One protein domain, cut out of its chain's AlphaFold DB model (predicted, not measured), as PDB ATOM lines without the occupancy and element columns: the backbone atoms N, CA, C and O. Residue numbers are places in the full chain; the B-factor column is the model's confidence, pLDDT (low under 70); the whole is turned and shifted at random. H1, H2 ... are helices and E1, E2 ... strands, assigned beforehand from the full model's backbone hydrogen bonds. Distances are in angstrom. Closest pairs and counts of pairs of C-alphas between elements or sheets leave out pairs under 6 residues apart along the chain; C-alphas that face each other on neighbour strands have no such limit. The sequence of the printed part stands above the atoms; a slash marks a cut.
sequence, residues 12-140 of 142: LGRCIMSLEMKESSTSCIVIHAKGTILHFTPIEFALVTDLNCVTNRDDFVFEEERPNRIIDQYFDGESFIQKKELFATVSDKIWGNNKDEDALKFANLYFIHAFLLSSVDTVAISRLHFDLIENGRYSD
ATOM      1  N   LEU A  12      43.167  33.753 -39.934       66.62
ATOM      2  CA  LEU A  12      42.211  32.697 -39.626       66.62
ATOM      3  C   LEU A  12      42.438  32.152 -38.208       66.62
ATOM      4  O   LEU A  12      41.503  32.089 -37.414       66.62
ATOM      5  N   GLY A  13      43.697  31.857 -37.863       64.50
ATOM      6  CA  GLY A  13      44.089  31.420 -36.521       64.50
ATOM      7  C   GLY A  13      43.744  32.450 -35.444       64.50
ATOM      8  O   GLY A  13      43.197  32.089 -34.407       64.50
ATOM      9  N   ARG A  14      43.982  33.738 -35.713       67.44
ATOM     10  CA  ARG A  14      43.598  34.856 -34.837       67.44
ATOM     11  C   ARG A  14      42.084  34.935 -34.608       67.44
ATOM     12  O   ARG A  14      41.662  35.078 -33.463       67.44
ATOM     13  N   CYS A  15      41.276  34.841 -35.666       65.44
ATOM     14  CA  CYS A  15      39.812  34.932 -35.578       65.44
ATOM     15  C   CYS A  15      39.238  33.801 -34.718       65.44
ATOM     16  O   CYS A  15      38.428  34.041 -33.829       65.44
ATOM     17  N   ILE A  16      39.717  32.575 -34.928       69.44
ATOM     18  CA  ILE A  16      39.274  31.409 -34.153       69.44
ATOM     19  C   ILE A  16      39.702  31.529 -32.702       69.44
ATOM     20  O   ILE A  16      38.893  31.310 -31.813       69.44
ATOM     21  N   MET A  17      40.957  31.905 -32.445       68.25
ATOM     22  CA  MET A  17      41.413  32.102 -31.073       68.25
ATOM     23  C   MET A  17      40.607  33.189 -30.366       68.25
ATOM     24  O   MET A  17      40.295  33.026 -29.197       68.25
ATOM     25  N   SER A  18      40.208  34.250 -31.068       66.12
ATOM     26  CA  SER A  18      39.345  35.296 -30.504       66.12
ATOM     27  C   SER A  18      37.931  34.781 -30.183       66.12
ATOM     28  O   SER A  18      37.375  35.139 -29.146       66.12
ATOM     29  N   LEU A  19      37.363  33.907 -31.028       65.75
ATOM     30  CA  LEU A  19      36.067  33.251 -30.785       65.75
ATOM     31  C   LEU A  19      36.120  32.250 -29.618       65.75
ATOM     32  O   LEU A  19      35.173  32.155 -28.838       65.75
ATOM     33  N   GLU A  20      37.232  31.528 -29.488       65.50
ATOM     34  CA  GLU A  20      37.424  30.454 -28.506       65.50
ATOM     35  C   GLU A  20      38.005  30.946 -27.167       65.50
ATOM     36  O   GLU A  20      37.949  30.238 -26.160       65.50
ATOM     37  N   MET A  21      38.528  32.177 -27.103       59.91
ATOM     38  CA  MET A  21      39.003  32.803 -25.866       59.91
ATOM     39  C   MET A  21      37.827  33.161 -24.937       59.91
ATOM     40  O   MET A  21      37.333  34.291 -24.871       59.91
ATOM     41  N   LYS A  22      37.396  32.182 -24.140       54.12
ATOM     42  CA  LYS A  22      36.865  32.412 -22.788       54.12
ATOM     43  C   LYS A  22      37.967  32.107 -21.772       54.12
ATOM     44  O   LYS A  22      38.792  31.224 -22.003       54.12
ATOM     45  N   GLU A  23      37.997  32.852 -20.664       47.84
ATOM     46  CA  GLU A  23      38.949  32.626 -19.568       47.84
ATOM     47  C   GLU A  23      38.969  31.135 -19.188       47.84
ATOM     48  O   GLU A  23      37.927  30.558 -18.880       47.84
ATOM     49  N   SER A  24      40.162  30.525 -19.205       50.50
ATOM     50  CA  SER A  24      40.465  29.139 -18.796       50.50
ATOM     51  C   SER A  24      40.058  27.969 -19.720       50.50
ATOM     52  O   SER A  24      39.537  26.957 -19.256       50.50
ATOM     53  N   SER A  25      40.389  28.002 -21.017       53.59
ATOM     54  CA  SER A  25      40.407  26.757 -21.808       53.59
ATOM     55  C   SER A  25      41.648  25.911 -21.469       53.59
ATOM     56  O   SER A  25      42.767  26.417 -21.547       53.59
ATOM     57  N   THR A  26      41.486  24.617 -21.172       59.47
ATOM     58  CA  THR A  26      42.587  23.633 -21.021       59.47
ATOM     59  C   THR A  26      43.231  23.218 -22.354       59.47
ATOM     60  O   THR A  26      44.106  22.355 -22.388       59.47
ATOM     61  N   SER A  27      42.783  23.802 -23.466       64.00
ATOM     62  CA  SER A  27      43.225  23.493 -24.825       64.00
ATOM     63  C   SER A  27      44.683  23.903 -25.063       64.00
ATOM     64  O   SER A  27      45.149  24.897 -24.507       64.00
ATOM     65  N   CYS A  28      45.409  23.145 -25.892       68.75
ATOM     66  CA  CYS A  28      46.832  23.359 -26.160       68.75
ATOM     67  C   CYS A  28      47.139  23.178 -27.654       68.75
ATOM     68  O   CYS A  28      46.796  22.161 -28.254       68.75
ATOM     69  N   ILE A  29      47.822  24.158 -28.241       72.25
ATOM     70  CA  ILE A  29      48.440  24.103 -29.561       72.25
ATOM     71  C   ILE A  29      49.815  23.453 -29.403       72.25
ATOM     72  O   ILE A  29      50.699  23.984 -28.726       72.25
ATOM     73  N   VAL A  30      49.997  22.301 -30.051       77.12
ATOM     74  CA  VAL A  30      51.244  21.530 -30.006       77.12
ATOM     75  C   VAL A  30      51.966  21.624 -31.346       77.12
ATOM     76  O   VAL A  30      51.430  21.223 -32.379       77.12
ATOM     77  N   ILE A  31      53.203  22.125 -31.335       80.19
ATOM     78  CA  ILE A  31      54.050  22.241 -32.528       80.19
ATOM     79  C   ILE A  31      55.256  21.324 -32.376       80.19
ATOM     80  O   ILE A  31      56.110  21.536 -31.516       80.19
ATOM     81  N   HIS A  32      55.350  20.321 -33.248       82.25
ATOM     82  CA  HIS A  32      56.506  19.436 -33.323       82.25
ATOM     83  C   HIS A  32      57.469  19.909 -34.424       82.25
ATOM     84  O   HIS A  32      57.199  19.750 -35.615       82.25
ATOM     85  N   ALA A  33      58.617  20.466 -34.037       79.19
ATOM     86  CA  ALA A  33      59.619  21.002 -34.954       79.19
ATOM     87  C   ALA A  33      61.018  20.475 -34.615       79.19
ATOM     88  O   ALA A  33      61.523  20.676 -33.515       79.19
ATOM     89  N   LYS A  34      61.671  19.806 -35.578       84.12
ATOM     90  CA  LYS A  34      63.042  19.264 -35.442       84.12
ATOM     91  C   LYS A  34      63.262  18.417 -34.170       84.12
ATOM     92  O   LYS A  34      64.311  18.504 -33.541       84.12
ATOM     93  N   GLY A  35      62.269  17.614 -33.785       84.81
ATOM     94  CA  GLY A  35      62.326  16.774 -32.579       84.81
ATOM     95  C   GLY A  35      62.097  17.528 -31.265       84.81
ATOM     96  O   GLY A  35      62.205  16.933 -30.201       84.81
ATOM     97  N   THR A  36      61.780  18.823 -31.327       82.12
ATOM     98  CA  THR A  36      61.319  19.612 -30.182       82.12
ATOM     99  C   THR A  36      59.802  19.721 -30.227       82.12
ATOM    100  O   THR A  36      59.229  19.957 -31.292       82.12
ATOM    101  N   ILE A  37      59.165  19.569 -29.069       86.88
ATOM    102  CA  ILE A  37      57.724  19.748 -28.897       86.88
ATOM    103  C   ILE A  37      57.505  21.048 -28.138       86.88
ATOM    104  O   ILE A  37      58.022  21.217 -27.035       86.88
ATOM    105  N   LEU A  38      56.763  21.966 -28.743       81.69
ATOM    106  CA  LEU A  38      56.324  23.202 -28.111       81.69
ATOM    107  C   LEU A  38      54.841  23.079 -27.785       81.69
ATOM    108  O   LEU A  38      54.058  22.664 -28.638       81.69
ATOM    109  N   HIS A  39      54.478  23.446 -26.563       83.31
ATOM    110  CA  HIS A  39      53.107  23.461 -26.074       83.31
ATOM    111  C   HIS A  39      52.726  24.903 -25.772       83.31
ATOM    112  O   HIS A  39      53.451  25.583 -25.048       83.31
ATOM    113  N   PHE A  40      51.598  25.349 -26.309       75.31
ATOM    114  CA  PHE A  40      51.057  26.673 -26.047       75.31
ATOM    115  C   PHE A  40      49.575  26.555 -25.721       75.31
ATOM    116  O   PHE A  40      48.819  25.977 -26.491       75.31
ATOM    117  N   THR A  41      49.109  27.155 -24.636       73.19
ATOM    118  CA  THR A  41      47.694  27.541 -24.549       73.19
ATOM    119  C   THR A  41      47.355  28.514 -25.693       73.19
ATOM    120  O   THR A  41      48.254  29.181 -26.210       73.19
ATOM    121  N   PRO A  42      46.082  28.661 -26.103       71.31
ATOM    122  CA  PRO A  42      45.694  29.659 -27.103       71.31
ATOM    123  C   PRO A  42      46.192  31.077 -26.777       71.31
ATOM    124  O   PRO A  42      46.594  31.811 -27.675       71.31
ATOM    125  N   ILE A  43      46.233  31.442 -25.488       69.38
ATOM    126  CA  ILE A  43      46.773  32.728 -25.019       69.38
ATOM    127  C   ILE A  43      48.290  32.795 -25.214       69.38
ATOM    128  O   ILE A  43      48.782  33.759 -25.791       69.38
ATOM    129  N   GLU A  44      49.044  31.783 -24.777       74.19
ATOM    130  CA  GLU A  44      50.502  31.751 -24.972       74.19
ATOM    131  C   GLU A  44      50.874  31.752 -26.454       74.19
ATOM    132  O   GLU A  44      51.824  32.422 -26.852       74.19
ATOM    133  N   PHE A  45      50.106  31.044 -27.283       75.62
ATOM    134  CA  PHE A  45      50.318  31.026 -28.720       75.62
ATOM    135  C   PHE A  45      50.080  32.411 -29.315       75.62
ATOM    136  O   PHE A  45      50.930  32.897 -30.059       75.62
ATOM    137  N   ALA A  46      48.980  33.075 -28.950       69.31
ATOM    138  CA  ALA A  46      48.693  34.439 -29.378       69.31
ATOM    139  C   ALA A  46      49.811  35.416 -28.980       69.31
ATOM    140  O   ALA A  46      50.296  36.168 -29.820       69.31
ATOM    141  N   LEU A  47      50.286  35.339 -27.734       67.50
ATOM    142  CA  LEU A  47      51.379  36.173 -27.227       67.50
ATOM    143  C   LEU A  47      52.696  35.946 -27.983       67.50
ATOM    144  O   LEU A  47      53.357  36.904 -28.367       67.50
ATOM    145  N   VAL A  48      53.091  34.691 -28.209       70.81
ATOM    146  CA  VAL A  48      54.372  34.355 -28.863       70.81
ATOM    147  C   VAL A  48      54.355  34.662 -30.360       70.81
ATOM    148  O   VAL A  48      55.401  34.936 -30.950       70.81
ATOM    149  N   THR A  49      53.179  34.620 -30.981       69.12
ATOM    150  CA  THR A  49      52.999  34.948 -32.402       69.12
ATOM    151  C   THR A  49      52.682  36.421 -32.649       69.12
ATOM    152  O   THR A  49      52.581  36.812 -33.810       69.12
ATOM    153  N   ASP A  50      52.531  37.220 -31.585       62.81
ATOM    154  CA  ASP A  50      52.009  38.593 -31.628       62.81
ATOM    155  C   ASP A  50      50.652  38.683 -32.361       62.81
ATOM    156  O   ASP A  50      50.287  39.692 -32.969       62.81
ATOM    157  N   LEU A  51      49.879  37.589 -32.334       65.31
ATOM    158  CA  LEU A  51      48.528  37.576 -32.870       65.31
ATOM    159  C   LEU A  51      47.649  38.381 -31.920       65.31
ATOM    160  O   LEU A  51      47.438  38.000 -30.769       65.31
ATOM    161  N   ASN A  52      47.104  39.492 -32.416       60.75
ATOM    162  CA  ASN A  52      46.196  40.343 -31.654       60.75
ATOM    163  C   ASN A  52      44.821  39.663 -31.450       60.75
ATOM    164  O   ASN A  52      43.820  40.034 -32.060       60.75
ATOM    165  N   CYS A  53      44.772  38.631 -30.611       58.91
ATOM    166  CA  CYS A  53      43.558  37.879 -30.273       58.91
ATOM    167  C   CYS A  53      42.653  38.620 -29.273       58.91
ATOM    168  O   CYS A  53      41.564  38.147 -28.961       58.91
ATOM    169  N   VAL A  54      43.077  39.794 -28.787       52.22
ATOM    170  CA  VAL A  54      42.248  40.710 -27.993       52.22
ATOM    171  C   VAL A  54      41.462  41.587 -28.965       52.22
ATOM    172  O   VAL A  54      41.770  42.754 -29.185       52.22
ATOM    173  N   THR A  55      40.478  40.993 -29.628       53.31
ATOM    174  CA  THR A  55      39.532  41.740 -30.463       53.31
ATOM    175  C   THR A  55      38.289  42.077 -29.659       53.31
ATOM    176  O   THR A  55      37.924  41.378 -28.708       53.31
ATOM    177  N   ASN A  56      37.645  43.186 -30.021       57.31
ATOM    178  CA  ASN A  56      36.313  43.459 -29.522       57.31
ATOM    179  C   ASN A  56      35.420  42.304 -30.005       57.31
ATOM    180  O   ASN A  56      35.431  41.992 -31.192       57.31
ATOM    181  N   ARG A  57      34.659  41.647 -29.118       55.69
ATOM    182  CA  ARG A  57      33.723  40.585 -29.547       55.69
ATOM    183  C   ARG A  57      32.753  41.080 -30.623       55.69
ATOM    184  O   ARG A  57      32.281  40.276 -31.422       55.69
ATOM    185  N   ASP A  58      32.527  42.390 -30.678       60.09
ATOM    186  CA  ASP A  58      31.703  43.046 -31.690       60.09
ATOM    187  C   ASP A  58      32.279  42.947 -33.121       60.09
ATOM    188  O   ASP A  58      31.541  43.101 -34.095       60.09
ATOM    189  N   ASP A  59      33.574  42.646 -33.281       61.56
ATOM    190  CA  ASP A  59      34.209  42.459 -34.594       61.56
ATOM    191  C   ASP A  59      33.713  41.174 -35.297       61.56
ATOM    192  O   ASP A  59      33.809  41.048 -36.524       61.56
ATOM    193  N   PHE A  60      33.125  40.244 -34.531       64.38
ATOM    194  CA  PHE A  60      32.606  38.946 -34.981       64.38
ATOM    195  C   PHE A  60      31.103  38.778 -34.707       64.38
ATOM    196  O   PHE A  60      30.650  37.709 -34.297       64.38
ATOM    197  N   VAL A  61      30.312  39.829 -34.935       68.62
ATOM    198  CA  VAL A  61      28.844  39.738 -34.894       68.62
ATOM    199  C   VAL A  61      28.338  39.167 -36.215       68.62
ATOM    200  O   VAL A  61      28.429  39.812 -37.263       68.62
ATOM    201  N   PHE A  62      27.794  37.954 -36.159       74.62
ATOM    202  CA  PHE A  62      27.118  37.311 -37.282       74.62
ATOM    203  C   PHE A  62      25.599  37.421 -37.106       74.62
ATOM    204  O   PHE A  62      25.087  37.335 -35.990       74.62
ATOM    205  N   GLU A  63      24.860  37.620 -38.202       76.81
ATOM    206  CA  GLU A  63      23.394  37.558 -38.177       76.81
ATOM    207  C   GLU A  63      22.949  36.095 -38.023       76.81
ATOM    208  O   GLU A  63      22.676  35.413 -39.009       76.81
ATOM    209  N   GLU A  64      22.862  35.610 -36.783       71.38
ATOM    210  CA  GLU A  64      22.452  34.231 -36.483       71.38
ATOM    211  C   GLU A  64      21.020  33.909 -36.966       71.38
ATOM    212  O   GLU A  64      20.676  32.744 -37.150       71.38
ATOM    213  N   GLU A  65      20.175  34.903 -37.245       76.12
ATOM    214  CA  GLU A  65      18.843  34.665 -37.823       76.12
ATOM    215  C   GLU A  65      18.889  34.250 -39.301       76.12
ATOM    216  O   GLU A  65      17.949  33.624 -39.793       76.12
ATOM    217  N   ARG A  66      19.975  34.561 -40.028       80.94
ATOM    218  CA  ARG A  66      20.111  34.161 -41.433       80.94
ATOM    219  C   ARG A  66      20.705  32.766 -41.547       80.94
ATOM    220  O   ARG A  66      21.763  32.530 -40.969       80.94
ATOM    221  N   PRO A  67      20.109  31.861 -42.336       84.62
ATOM    222  CA  PRO A  67      20.669  30.532 -42.521       84.62
ATOM    223  C   PRO A  67      22.077  30.592 -43.127       84.62
ATOM    224  O   PRO A  67      22.380  31.441 -43.971       84.62
ATOM    225  N   ASN A  68      22.943  29.676 -42.694       91.12
ATOM    226  CA  ASN A  68      24.284  29.547 -43.245       91.12
ATOM    227  C   ASN A  68      24.236  28.628 -44.471       91.12
ATOM    228  O   ASN A  68      23.870  27.461 -44.355       91.12
ATOM    229  N   ARG A  69      24.663  29.125 -45.638       92.56
ATOM    230  CA  ARG A  69      24.598  28.364 -46.896       92.56
ATOM    231  C   ARG A  69      25.349  27.032 -46.835       92.56
ATOM    232  O   ARG A  69      24.872  26.066 -47.419       92.56
ATOM    233  N   ILE A  70      26.505  26.958 -46.167       91.94
ATOM    234  CA  ILE A  70      27.263  25.699 -46.053       91.94
ATOM    235  C   ILE A  70      26.465  24.677 -45.246       91.94
ATOM    236  O   ILE A  70      26.390  23.519 -45.651       91.94
ATOM    237  N   ILE A  71      25.844  25.104 -44.145       92.88
ATOM    238  CA  ILE A  71      24.998  24.239 -43.314       92.88
ATOM    239  C   ILE A  71      23.783  23.756 -44.113       92.88
ATOM    240  O   ILE A  71      23.567  22.553 -44.233       92.88
ATOM    241  N   ASP A  72      23.048  24.670 -44.741       92.19
ATOM    242  CA  ASP A  72      21.852  24.333 -45.519       92.19
ATOM    243  C   ASP A  72      22.154  23.402 -46.697       92.19
ATOM    244  O   ASP A  72      21.397  22.481 -46.987       92.19
ATOM    245  N   GLN A  73      23.258  23.649 -47.402       92.31
ATOM    246  CA  GLN A  73      23.570  22.953 -48.646       92.31
ATOM    247  C   GLN A  73      24.218  21.582 -48.438       92.31
ATOM    248  O   GLN A  73      24.072  20.715 -49.300       92.31
ATOM    249  N   TYR A  74      24.983  21.407 -47.361       92.62
ATOM    250  CA  TYR A  74      25.831  20.226 -47.166       92.62
ATOM    251  C   TYR A  74      25.497  19.419 -45.916       92.62
ATOM    252  O   TYR A  74      26.008  18.311 -45.764       92.62
ATOM    253  N   PHE A  75      24.661  19.965 -45.039       92.12
ATOM    254  CA  PHE A  75      24.262  19.351 -43.779       92.12
ATOM    255  C   PHE A  75      22.751  19.474 -43.557       92.12
ATOM    256  O   PHE A  75      22.314  19.518 -42.417       92.12
ATOM    257  N   ASP A  76      21.957  19.583 -44.628       90.38
ATOM    258  CA  ASP A  76      20.486  19.603 -44.593       90.38
ATOM    259  C   ASP A  76      19.866  20.637 -43.629       90.38
ATOM    260  O   ASP A  76      18.759  20.454 -43.121       90.38
ATOM    261  N   GLY A  77      20.572  21.745 -43.368       86.12
ATOM    262  CA  GLY A  77      20.101  22.778 -42.439       86.12
ATOM    263  C   GLY A  77      20.170  22.360 -40.965       86.12
ATOM    264  O   GLY A  77      19.499  22.963 -40.124       86.12
ATOM    265  N   GLU A  78      20.947  21.324 -40.638       85.88
ATOM    266  CA  GLU A  78      21.074  20.805 -39.281       85.88
ATOM    267  C   GLU A  78      21.537  21.885 -38.299       85.88
ATOM    268  O   GLU A  78      22.508  22.614 -38.512       85.88
ATOM    269  N   SER A  79      20.859  21.941 -37.154       81.50
ATOM    270  CA  SER A  79      21.209  22.866 -36.067       81.50
ATOM    271  C   SER A  79      22.549  22.528 -35.401       81.50
ATOM    272  O   SER A  79      23.102  23.339 -34.655       81.50
ATOM    273  N   PHE A  80      23.066  21.322 -35.655       84.56
ATOM    274  CA  PHE A  80      24.240  20.771 -35.004       84.56
ATOM    275  C   PHE A  80      25.020  19.860 -35.952       84.56
ATOM    276  O   PHE A  80      24.498  18.850 -36.410       84.56
ATOM    277  N   ILE A  81      26.295  20.182 -36.178       91.44
ATOM    278  CA  ILE A  81      27.185  19.406 -37.046       91.44
ATOM    279  C   ILE A  81      28.321  18.826 -36.210       91.44
ATOM    280  O   ILE A  81      29.001  19.542 -35.468       91.44
ATOM    281  N   GLN A  82      28.554  17.521 -36.328       91.38
ATOM    282  CA  GLN A  82      29.631  16.841 -35.613       91.38
ATOM    283  C   GLN A  82      30.963  16.961 -36.353       91.38
ATOM    284  O   GLN A  82      31.023  16.907 -37.582       91.38
ATOM    285  N   LYS A  83      32.079  16.987 -35.610       90.12
ATOM    286  CA  LYS A  83      33.432  16.947 -36.207       90.12
ATOM    287  C   LYS A  83      33.607  15.781 -37.188       90.12
ATOM    288  O   LYS A  83      34.191  15.951 -38.253       90.12
ATOM    289  N   LYS A  84      33.062  14.605 -36.853       90.62
ATOM    290  CA  LYS A  84      33.125  13.410 -37.712       90.62
ATOM    291  C   LYS A  84      32.389  13.600 -39.045       90.62
ATOM    292  O   LYS A  84      32.850  13.089 -40.058       90.62
ATOM    293  N   GLU A  85      31.279  14.339 -39.042       92.38
ATOM    294  CA  GLU A  85      30.480  14.621 -40.240       92.38
ATOM    295  C   GLU A  85      31.227  15.598 -41.140       92.38
ATOM    296  O   GLU A  85      31.367  15.331 -42.328       92.38
ATOM    297  N   LEU A  86      31.833  16.651 -40.573       92.31
ATOM    298  CA  LEU A  86      32.741  17.520 -41.326       92.31
ATOM    299  C   LEU A  86      33.883  16.715 -41.969       92.31
ATOM    300  O   LEU A  86      34.211  16.927 -43.136       92.31
ATOM    301  N   PHE A  87      34.505  15.797 -41.228       91.56
ATOM    302  CA  PHE A  87      35.653  15.036 -41.731       91.56
ATOM    303  C   PHE A  87      35.256  14.060 -42.842       91.56
ATOM    304  O   PHE A  87      36.008  13.913 -43.807       91.56
ATOM    305  N   ALA A  88      34.080  13.437 -42.740       93.12
ATOM    306  CA  ALA A  88      33.511  12.622 -43.809       93.12
ATOM    307  C   ALA A  88      33.236  13.481 -45.053       93.12
ATOM    308  O   ALA A  88      33.781  13.206 -46.116       93.12
ATOM    309  N   THR A  89      32.533  14.604 -44.886       92.12
ATOM    310  CA  THR A  89      32.245  15.591 -45.940       92.12
ATOM    311  C   THR A  89      33.499  16.043 -46.697       92.12
ATOM    312  O   THR A  89      33.498  16.113 -47.929       92.12
ATOM    313  N   VAL A  90      34.592  16.312 -45.975       91.38
ATOM    314  CA  VAL A  90      35.889  16.702 -46.553       91.38
ATOM    315  C   VAL A  90      36.563  15.544 -47.286       91.38
ATOM    316  O   VAL A  90      37.108  15.742 -48.373       91.38
ATOM    317  N   SER A  91      36.520  14.341 -46.713       91.69
ATOM    318  CA  SER A  91      37.122  13.140 -47.306       91.69
ATOM    319  C   SER A  91      36.421  12.738 -48.603       91.69
ATOM    320  O   SER A  91      37.085  12.432 -49.594       91.69
ATOM    321  N   ASP A  92      35.093  12.822 -48.607       92.12
ATOM    322  CA  ASP A  92      34.235  12.455 -49.733       92.12
ATOM    323  C   ASP A  92      34.159  13.559 -50.799       92.12
ATOM    324  O   ASP A  92      33.682  13.319 -51.909       92.12
ATOM    325  N   LYS A  93      34.664  14.765 -50.493       90.69
ATOM    326  CA  LYS A  93      34.697  15.931 -51.392       90.69
ATOM    327  C   LYS A  93      33.329  16.232 -52.007       90.69
ATOM    328  O   LYS A  93      33.211  16.489 -53.208       90.69
ATOM    329  N   ILE A  94      32.288  16.220 -51.177       88.50
ATOM    330  CA  ILE A  94      30.881  16.274 -51.616       88.50
ATOM    331  C   ILE A  94      30.512  17.552 -52.395       88.50
ATOM    332  O   ILE A  94      29.491  17.594 -53.074       88.50
ATOM    333  N   TRP A  95      31.341  18.600 -52.336       87.00
ATOM    334  CA  TRP A  95      31.181  19.820 -53.137       87.00
ATOM    335  C   TRP A  95      31.454  19.620 -54.638       87.00
ATOM    336  O   TRP A  95      31.022  20.448 -55.442       87.00
ATOM    337  N   GLY A  96      32.099  18.518 -55.034       85.44
ATOM    338  CA  GLY A  96      32.385  18.183 -56.429       85.44
ATOM    339  C   GLY A  96      33.499  19.027 -57.064       85.44
ATOM    340  O   GLY A  96      34.091  19.903 -56.442       85.44
ATOM    341  N   ASN A  97      33.800  18.764 -58.338       76.31
ATOM    342  CA  ASN A  97      35.004  19.291 -59.002       76.31
ATOM    343  C   ASN A  97      34.924  20.759 -59.468       76.31
ATOM    344  O   ASN A  97      35.929  21.284 -59.927       76.31
ATOM    345  N   ASN A  98      33.758  21.409 -59.383       77.12
ATOM    346  CA  ASN A  98      33.530  22.742 -59.968       77.12
ATOM    347  C   ASN A  98      33.221  23.823 -58.915       77.12
ATOM    348  O   ASN A  98      32.681  24.873 -59.257       77.12
ATOM    349  N   LYS A  99      33.500  23.556 -57.634       84.75
ATOM    350  CA  LYS A  99      33.201  24.463 -56.516       84.75
ATOM    351  C   LYS A  99      34.440  24.732 -55.666       84.75
ATOM    352  O   LYS A  99      34.489  24.384 -54.488       84.75
ATOM    353  N   ASP A 100      35.442  25.353 -56.278       85.12
ATOM    354  CA  ASP A 100      36.734  25.627 -55.634       85.12
ATOM    355  C   ASP A 100      36.606  26.536 -54.400       85.12
ATOM    356  O   ASP A 100      37.333  26.362 -53.423       85.12
ATOM    357  N   GLU A 101      35.639  27.459 -54.394       88.25
ATOM    358  CA  GLU A 101      35.357  28.309 -53.230       88.25
ATOM    359  C   GLU A 101      34.845  27.501 -52.031       88.25
ATOM    360  O   GLU A 101      35.313  27.691 -50.907       88.25
ATOM    361  N   ASP A 102      33.934  26.552 -52.262       91.69
ATOM    362  CA  ASP A 102      33.426  25.672 -51.203       91.69
ATOM    363  C   ASP A 102      34.516  24.706 -50.738       91.69
ATOM    364  O   ASP A 102      34.665  24.477 -49.539       91.69
ATOM    365  N   ALA A 103      35.345  24.214 -51.663       90.50
ATOM    366  CA  ALA A 103      36.513  23.405 -51.334       90.50
ATOM    367  C   ALA A 103      37.459  24.141 -50.372       90.50
ATOM    368  O   ALA A 103      37.916  23.559 -49.389       90.50
ATOM    369  N   LEU A 104      37.727  25.427 -50.625       89.25
ATOM    370  CA  LEU A 104      38.569  26.255 -49.763       89.25
ATOM    371  C   LEU A 104      37.932  26.473 -48.384       89.25
ATOM    372  O   LEU A 104      38.615  26.366 -47.365       89.25
ATOM    373  N   LYS A 105      36.621  26.724 -48.330       90.56
ATOM    374  CA  LYS A 105      35.871  26.864 -47.073       90.56
ATOM    375  C   LYS A 105      35.923  25.584 -46.237       90.56
ATOM    376  O   LYS A 105      36.235  25.639 -45.047       90.56
ATOM    377  N   PHE A 106      35.712  24.426 -46.859       91.69
ATOM    378  CA  PHE A 106      35.848  23.127 -46.202       91.69
ATOM    379  C   PHE A 106      37.284  22.831 -45.767       91.69
ATOM    380  O   PHE A 106      37.485  22.319 -44.667       91.69
ATOM    381  N   ALA A 107      38.284  23.190 -46.574       88.81
ATOM    382  CA  ALA A 107      39.690  23.060 -46.201       88.81
ATOM    383  C   ALA A 107      40.031  23.920 -44.977       88.81
ATOM    384  O   ALA A 107      40.708  23.442 -44.068       88.81
ATOM    385  N   ASN A 108      39.510  25.148 -44.914       87.44
ATOM    386  CA  ASN A 108      39.654  26.007 -43.747       87.44
ATOM    387  C   ASN A 108      38.959  25.383 -42.530       87.44
ATOM    388  O   ASN A 108      39.635  25.136 -41.541       87.44
ATOM    389  N   LEU A 109      37.672  25.020 -42.600       90.00
ATOM    390  CA  LEU A 109      36.963  24.347 -41.494       90.00
ATOM    391  C   LEU A 109      37.698  23.091 -40.999       90.00
ATOM    392  O   LEU A 109      37.847  22.886 -39.791       90.00
ATOM    393  N   TYR A 110      38.196  22.268 -41.923       90.06
ATOM    394  CA  TYR A 110      38.994  21.092 -41.597       90.06
ATOM    395  C   TYR A 110      40.284  21.479 -40.880       90.06
ATOM    396  O   TYR A 110      40.583  20.923 -39.830       90.06
ATOM    397  N   PHE A 111      41.029  22.460 -41.396       84.69
ATOM    398  CA  PHE A 111      42.266  22.926 -40.775       84.69
ATOM    399  C   PHE A 111      42.039  23.385 -39.325       84.69
ATOM    400  O   PHE A 111      42.795  23.029 -38.419       84.69
ATOM    401  N   ILE A 112      40.946  24.108 -39.090       83.81
ATOM    402  CA  ILE A 112      40.550  24.582 -37.763       83.81
ATOM    403  C   ILE A 112      40.313  23.413 -36.818       83.81
ATOM    404  O   ILE A 112      40.927  23.343 -35.759       83.81
ATOM    405  N   HIS A 113      39.444  22.476 -37.188       85.31
ATOM    406  CA  HIS A 113      39.015  21.423 -36.270       85.31
ATOM    407  C   HIS A 113      39.984  20.246 -36.169       85.31
ATOM    408  O   HIS A 113      40.027  19.594 -35.127       85.31
ATOM    409  N   ALA A 114      40.762  19.977 -37.217       84.38
ATOM    410  CA  ALA A 114      41.734  18.891 -37.250       84.38
ATOM    411  C   ALA A 114      43.109  19.297 -36.709       84.38
ATOM    412  O   ALA A 114      43.838  18.425 -36.245       84.38
ATOM    413  N   PHE A 115      43.468  20.588 -36.741       78.06
ATOM    414  CA  PHE A 115      44.775  21.056 -36.266       78.06
ATOM    415  C   PHE A 115      44.649  22.044 -35.110       78.06
ATOM    416  O   PHE A 115      45.107  21.731 -34.011       78.06
ATOM    417  N   LEU A 116      44.008  23.200 -35.319       73.81
ATOM    418  CA  LEU A 116      43.993  24.282 -34.321       73.81
ATOM    419  C   LEU A 116      43.207  23.916 -33.053       73.81
ATOM    420  O   LEU A 116      43.665  24.176 -31.947       73.81
ATOM    421  N   LEU A 117      42.048  23.279 -33.217       75.06
ATOM    422  CA  LEU A 117      41.135  22.863 -32.149       75.06
ATOM    423  C   LEU A 117      41.090  21.336 -31.993       75.06
ATOM    424  O   LEU A 117      40.103  20.772 -31.513       75.06
ATOM    425  N   SER A 118      42.158  20.662 -32.423       74.00
ATOM    426  CA  SER A 118      42.282  19.202 -32.370       74.00
ATOM    427  C   SER A 118      42.203  18.660 -30.943       74.00
ATOM    428  O   SER A 118      41.580  17.628 -30.719       74.00
ATOM    429  N   SER A 119      42.766  19.389 -29.972       65.19
ATOM    430  CA  SER A 119      42.764  19.022 -28.551       65.19
ATOM    431  C   SER A 119      41.474  19.399 -27.812       65.19
ATOM    432  O   SER A 119      41.396  19.226 -26.598       65.19
ATOM    433  N   VAL A 120      40.509  20.031 -28.486       68.44
ATOM    434  CA  VAL A 120      39.234  20.422 -27.876       68.44
ATOM    435  C   VAL A 120      38.274  19.243 -28.008       68.44
ATOM    436  O   VAL A 120      37.859  18.920 -29.121       68.44
ATOM    437  N   ASP A 121      37.873  18.631 -26.892       64.62
ATOM    438  CA  ASP A 121      36.966  17.463 -26.842       64.62
ATOM    439  C   ASP A 121      35.498  17.785 -27.203       64.62
ATOM    440  O   ASP A 121      34.560  17.061 -26.863       64.62
ATOM    441  N   THR A 122      35.258  18.877 -27.925       69.44
ATOM    442  CA  THR A 122      33.937  19.189 -28.461       69.44
ATOM    443  C   THR A 122      33.602  18.245 -29.611       69.44
ATOM    444  O   THR A 122      34.277  18.203 -30.640       69.44
ATOM    445  N   VAL A 123      32.517  17.487 -29.446       77.88
ATOM    446  CA  VAL A 123      31.930  16.665 -30.521       77.88
ATOM    447  C   VAL A 123      31.287  17.561 -31.587       77.88
ATOM    448  O   VAL A 123      31.330  17.251 -32.778       77.88
ATOM    449  N   ALA A 124      30.729  18.683 -31.135       86.25
ATOM    450  CA  ALA A 124      30.029  19.692 -31.910       86.25
ATOM    451  C   ALA A 124      30.969  20.710 -32.547       86.25
ATOM    452  O   ALA A 124      31.895  21.193 -31.890       86.25
ATOM    453  N   ILE A 125      30.653  21.135 -33.762       87.56
ATOM    454  CA  ILE A 125      31.202  22.359 -34.332       87.56
ATOM    455  C   ILE A 125      30.236  23.509 -34.045       87.56
ATOM    456  O   ILE A 125      29.043  23.412 -34.324       87.56
ATOM    457  N   SER A 126      30.761  24.603 -33.493       86.38
ATOM    458  CA  SER A 126      29.991  25.832 -33.307       86.38
ATOM    459  C   SER A 126      29.583  26.416 -34.657       86.38
ATOM    460  O   SER A 126      30.417  26.555 -35.555       86.38
ATOM    461  N   ARG A 127      28.320  26.837 -34.782       87.19
ATOM    462  CA  ARG A 127      27.820  27.530 -35.976       87.19
ATOM    463  C   ARG A 127      28.647  28.770 -36.331       87.19
ATOM    464  O   ARG A 127      28.887  29.011 -37.510       87.19
ATOM    465  N   LEU A 128      29.178  29.473 -35.329       84.44
ATOM    466  CA  LEU A 128      30.031  30.650 -35.529       84.44
ATOM    467  C   LEU A 128      31.253  30.355 -36.412       84.44
ATOM    468  O   LEU A 128      31.734  31.241 -37.110       84.44
ATOM    469  N   HIS A 129      31.754  29.115 -36.431       86.50
ATOM    470  CA  HIS A 129      32.861  28.739 -37.312       86.50
ATOM    471  C   HIS A 129      32.422  28.647 -38.771       86.50
ATOM    472  O   HIS A 129      33.166  29.054 -39.662       86.50
ATOM    473  N   PHE A 130      31.210  28.154 -39.026       90.06
ATOM    474  CA  PHE A 130      30.633  28.163 -40.365       90.06
ATOM    475  C   PHE A 130      30.345  29.590 -40.826       90.06
ATOM    476  O   PHE A 130      30.633  29.923 -41.974       90.06
ATOM    477  N   ASP A 131      29.833  30.446 -39.941       87.38
ATOM    478  CA  ASP A 131      29.553  31.847 -40.270       87.38
ATOM    479  C   ASP A 131      30.844  32.622 -40.551       87.38
ATOM    480  O   ASP A 131      30.921  33.331 -41.551       87.38
ATOM    481  N   LEU A 132      31.898  32.406 -39.754       84.81
ATOM    482  CA  LEU A 132      33.225  32.980 -39.989       84.81
ATOM    483  C   LEU A 132      33.764  32.621 -41.380       84.81
ATOM    484  O   LEU A 132      34.255  33.488 -42.106       84.81
ATOM    485  N   ILE A 133      33.687  31.341 -41.749       86.81
ATOM    486  CA  ILE A 133      34.240  30.849 -43.010       86.81
ATOM    487  C   ILE A 133      33.404  31.292 -44.215       86.81
ATOM    488  O   ILE A 133      33.975  31.652 -45.247       86.81
ATOM    489  N   GLU A 134      32.076  31.302 -44.088       87.12
ATOM    490  CA  GLU A 134      31.176  31.753 -45.151       87.12
ATOM    491  C   GLU A 134      31.299  33.261 -45.389       87.12
ATOM    492  O   GLU A 134      31.304  33.703 -46.537       87.12
ATOM    493  N   ASN A 135      31.451  34.037 -44.315       81.75
ATOM    494  CA  ASN A 135      31.555  35.488 -44.364       81.75
ATOM    495  C   ASN A 135      32.876  35.983 -44.979       81.75
ATOM    496  O   ASN A 135      32.915  37.081 -45.525       81.75
ATOM    497  N   GLY A 136      33.958  35.199 -44.907       76.50
ATOM    498  CA  GLY A 136      35.210  35.484 -45.621       76.50
ATOM    499  C   GLY A 136      36.057  36.636 -45.061       76.50
ATOM    500  O   GLY A 136      37.240  36.725 -45.394       76.50
ATOM    501  N   ARG A 137      35.505  37.470 -44.164       70.38
ATOM    502  CA  ARG A 137      36.158  38.678 -43.615       70.38
ATOM    503  C   ARG A 137      37.451  38.411 -42.859       70.38
ATOM    504  O   ARG A 137      38.220  39.344 -42.668       70.38
ATOM    505  N   TYR A 138      37.751  37.163 -42.488       68.75
ATOM    506  CA  TYR A 138      39.082  36.786 -41.992       68.75
ATOM    507  C   TYR A 138      40.208  37.165 -42.974       68.75
ATOM    508  O   TYR A 138      41.348  37.318 -42.552       68.75
ATOM    509  N   SER A 139      39.900  37.340 -44.264       67.81
ATOM    510  CA  SER A 139      40.855  37.767 -45.298       67.81
ATOM    511  C   SER A 139      41.083  39.283 -45.339       67.81
ATOM    512  O   SER A 139      42.105  39.724 -45.858       67.81
ATOM    513  N   ASP A 140      40.155  40.075 -44.790       61.53
ATOM    514  CA  ASP A 140      40.195  41.545 -44.818       61.53
ATOM    515  C   ASP A 140      40.954  42.142 -43.624       61.53
ATOM    516  O   ASP A 140      41.178  43.353 -43.561       61.53
TER     517      ASP A 140
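This is residues 12 to 140 of the 142 residues of a protein of Capsicum chinense (UniProt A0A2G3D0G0). The core is a cluster of slanted helices: H5 and H7 both pack on the long helix H6, and H4 crosses H7. H1 packs on one end of H6 and joins this cluster to a small hairpin, E1 and E2, whose residues 32 to 37 stick out, with H2 near E2. The short H3 packs on H1. The printed part has 129 residues, with seven named helices and two named strands that follow along the chain as H1, E1, E2, H2, H3, H4, H5, H6, H7; the class is mostly helix, and the sheet, E1 - E2, is antiparallel. It is compact, with a radius of gyration of the C-alphas of 15.3 A and spans of 40 by 36 by 27 A.

H1, residues 12 to 20, and H6, residues 100 to 116, are the hubs, touching three helices each. They only just touch, with 3 pairs of C-alphas within 8 A, at a steep tilt of 56 degrees; Gly 13 and Leu 116 are closest, 7.5 A between C-alphas, and H6 uses residues 112 to 116 alone. E1, residues 29 to 33, and E2, residues 36 to 40, form a hairpin, with N 31 and O 38 at 2.9 A and N 29 and O 40 at 2.7 A. H2, residues 42 to 49, only just touches H1, with 3 pairs within 8 A, at a shallow tilt of 32 degrees, opposite ways; the closest C-alphas are those of Met 17 and Pro 42, 6.3 A. H3, residues 57 to 60, only just touches H1, with 3 pairs, Ser 18 and Arg 57 closest at 7.8 A between C-alphas. H4, residues 69 to 74, touches H7, residues 127 to 135, only just about perpendicular at 71 degrees; the C-alphas of Ile 70 and Phe 130 are closest, 7.1 A. H5, residues 83 to 92, forms a helical hairpin with H6, a steep tilt of 42 degrees, Val 90 and Phe 106 closest at 6.4 A between C-alphas; H6 and H7 form another, at 40 degrees, Lys 105 and Ile 133 closest at 5.9 A. H5 and H7 are apart. In H1, H2, H4, H5, H6 and H7 every O i to N i+4 pair is within hydrogen-bond range; H3 is too short for such a pair.

H1 begins at C-alpha 12, (42.211, 32.697, -39.626). H6 is 22.6 A long, H5 14.3 A and E2 13.1 A. H7 ends at C-alpha 135, (31.555, 35.488, -44.364).

The C-alphas of Gly 35 and Glu 65 are farthest apart, 47.3 A. The printed part has no cut and no long link. Mean pLDDT of the printed part is 78.0; residues 12 to 28 and 49 to 61 are among those under 70.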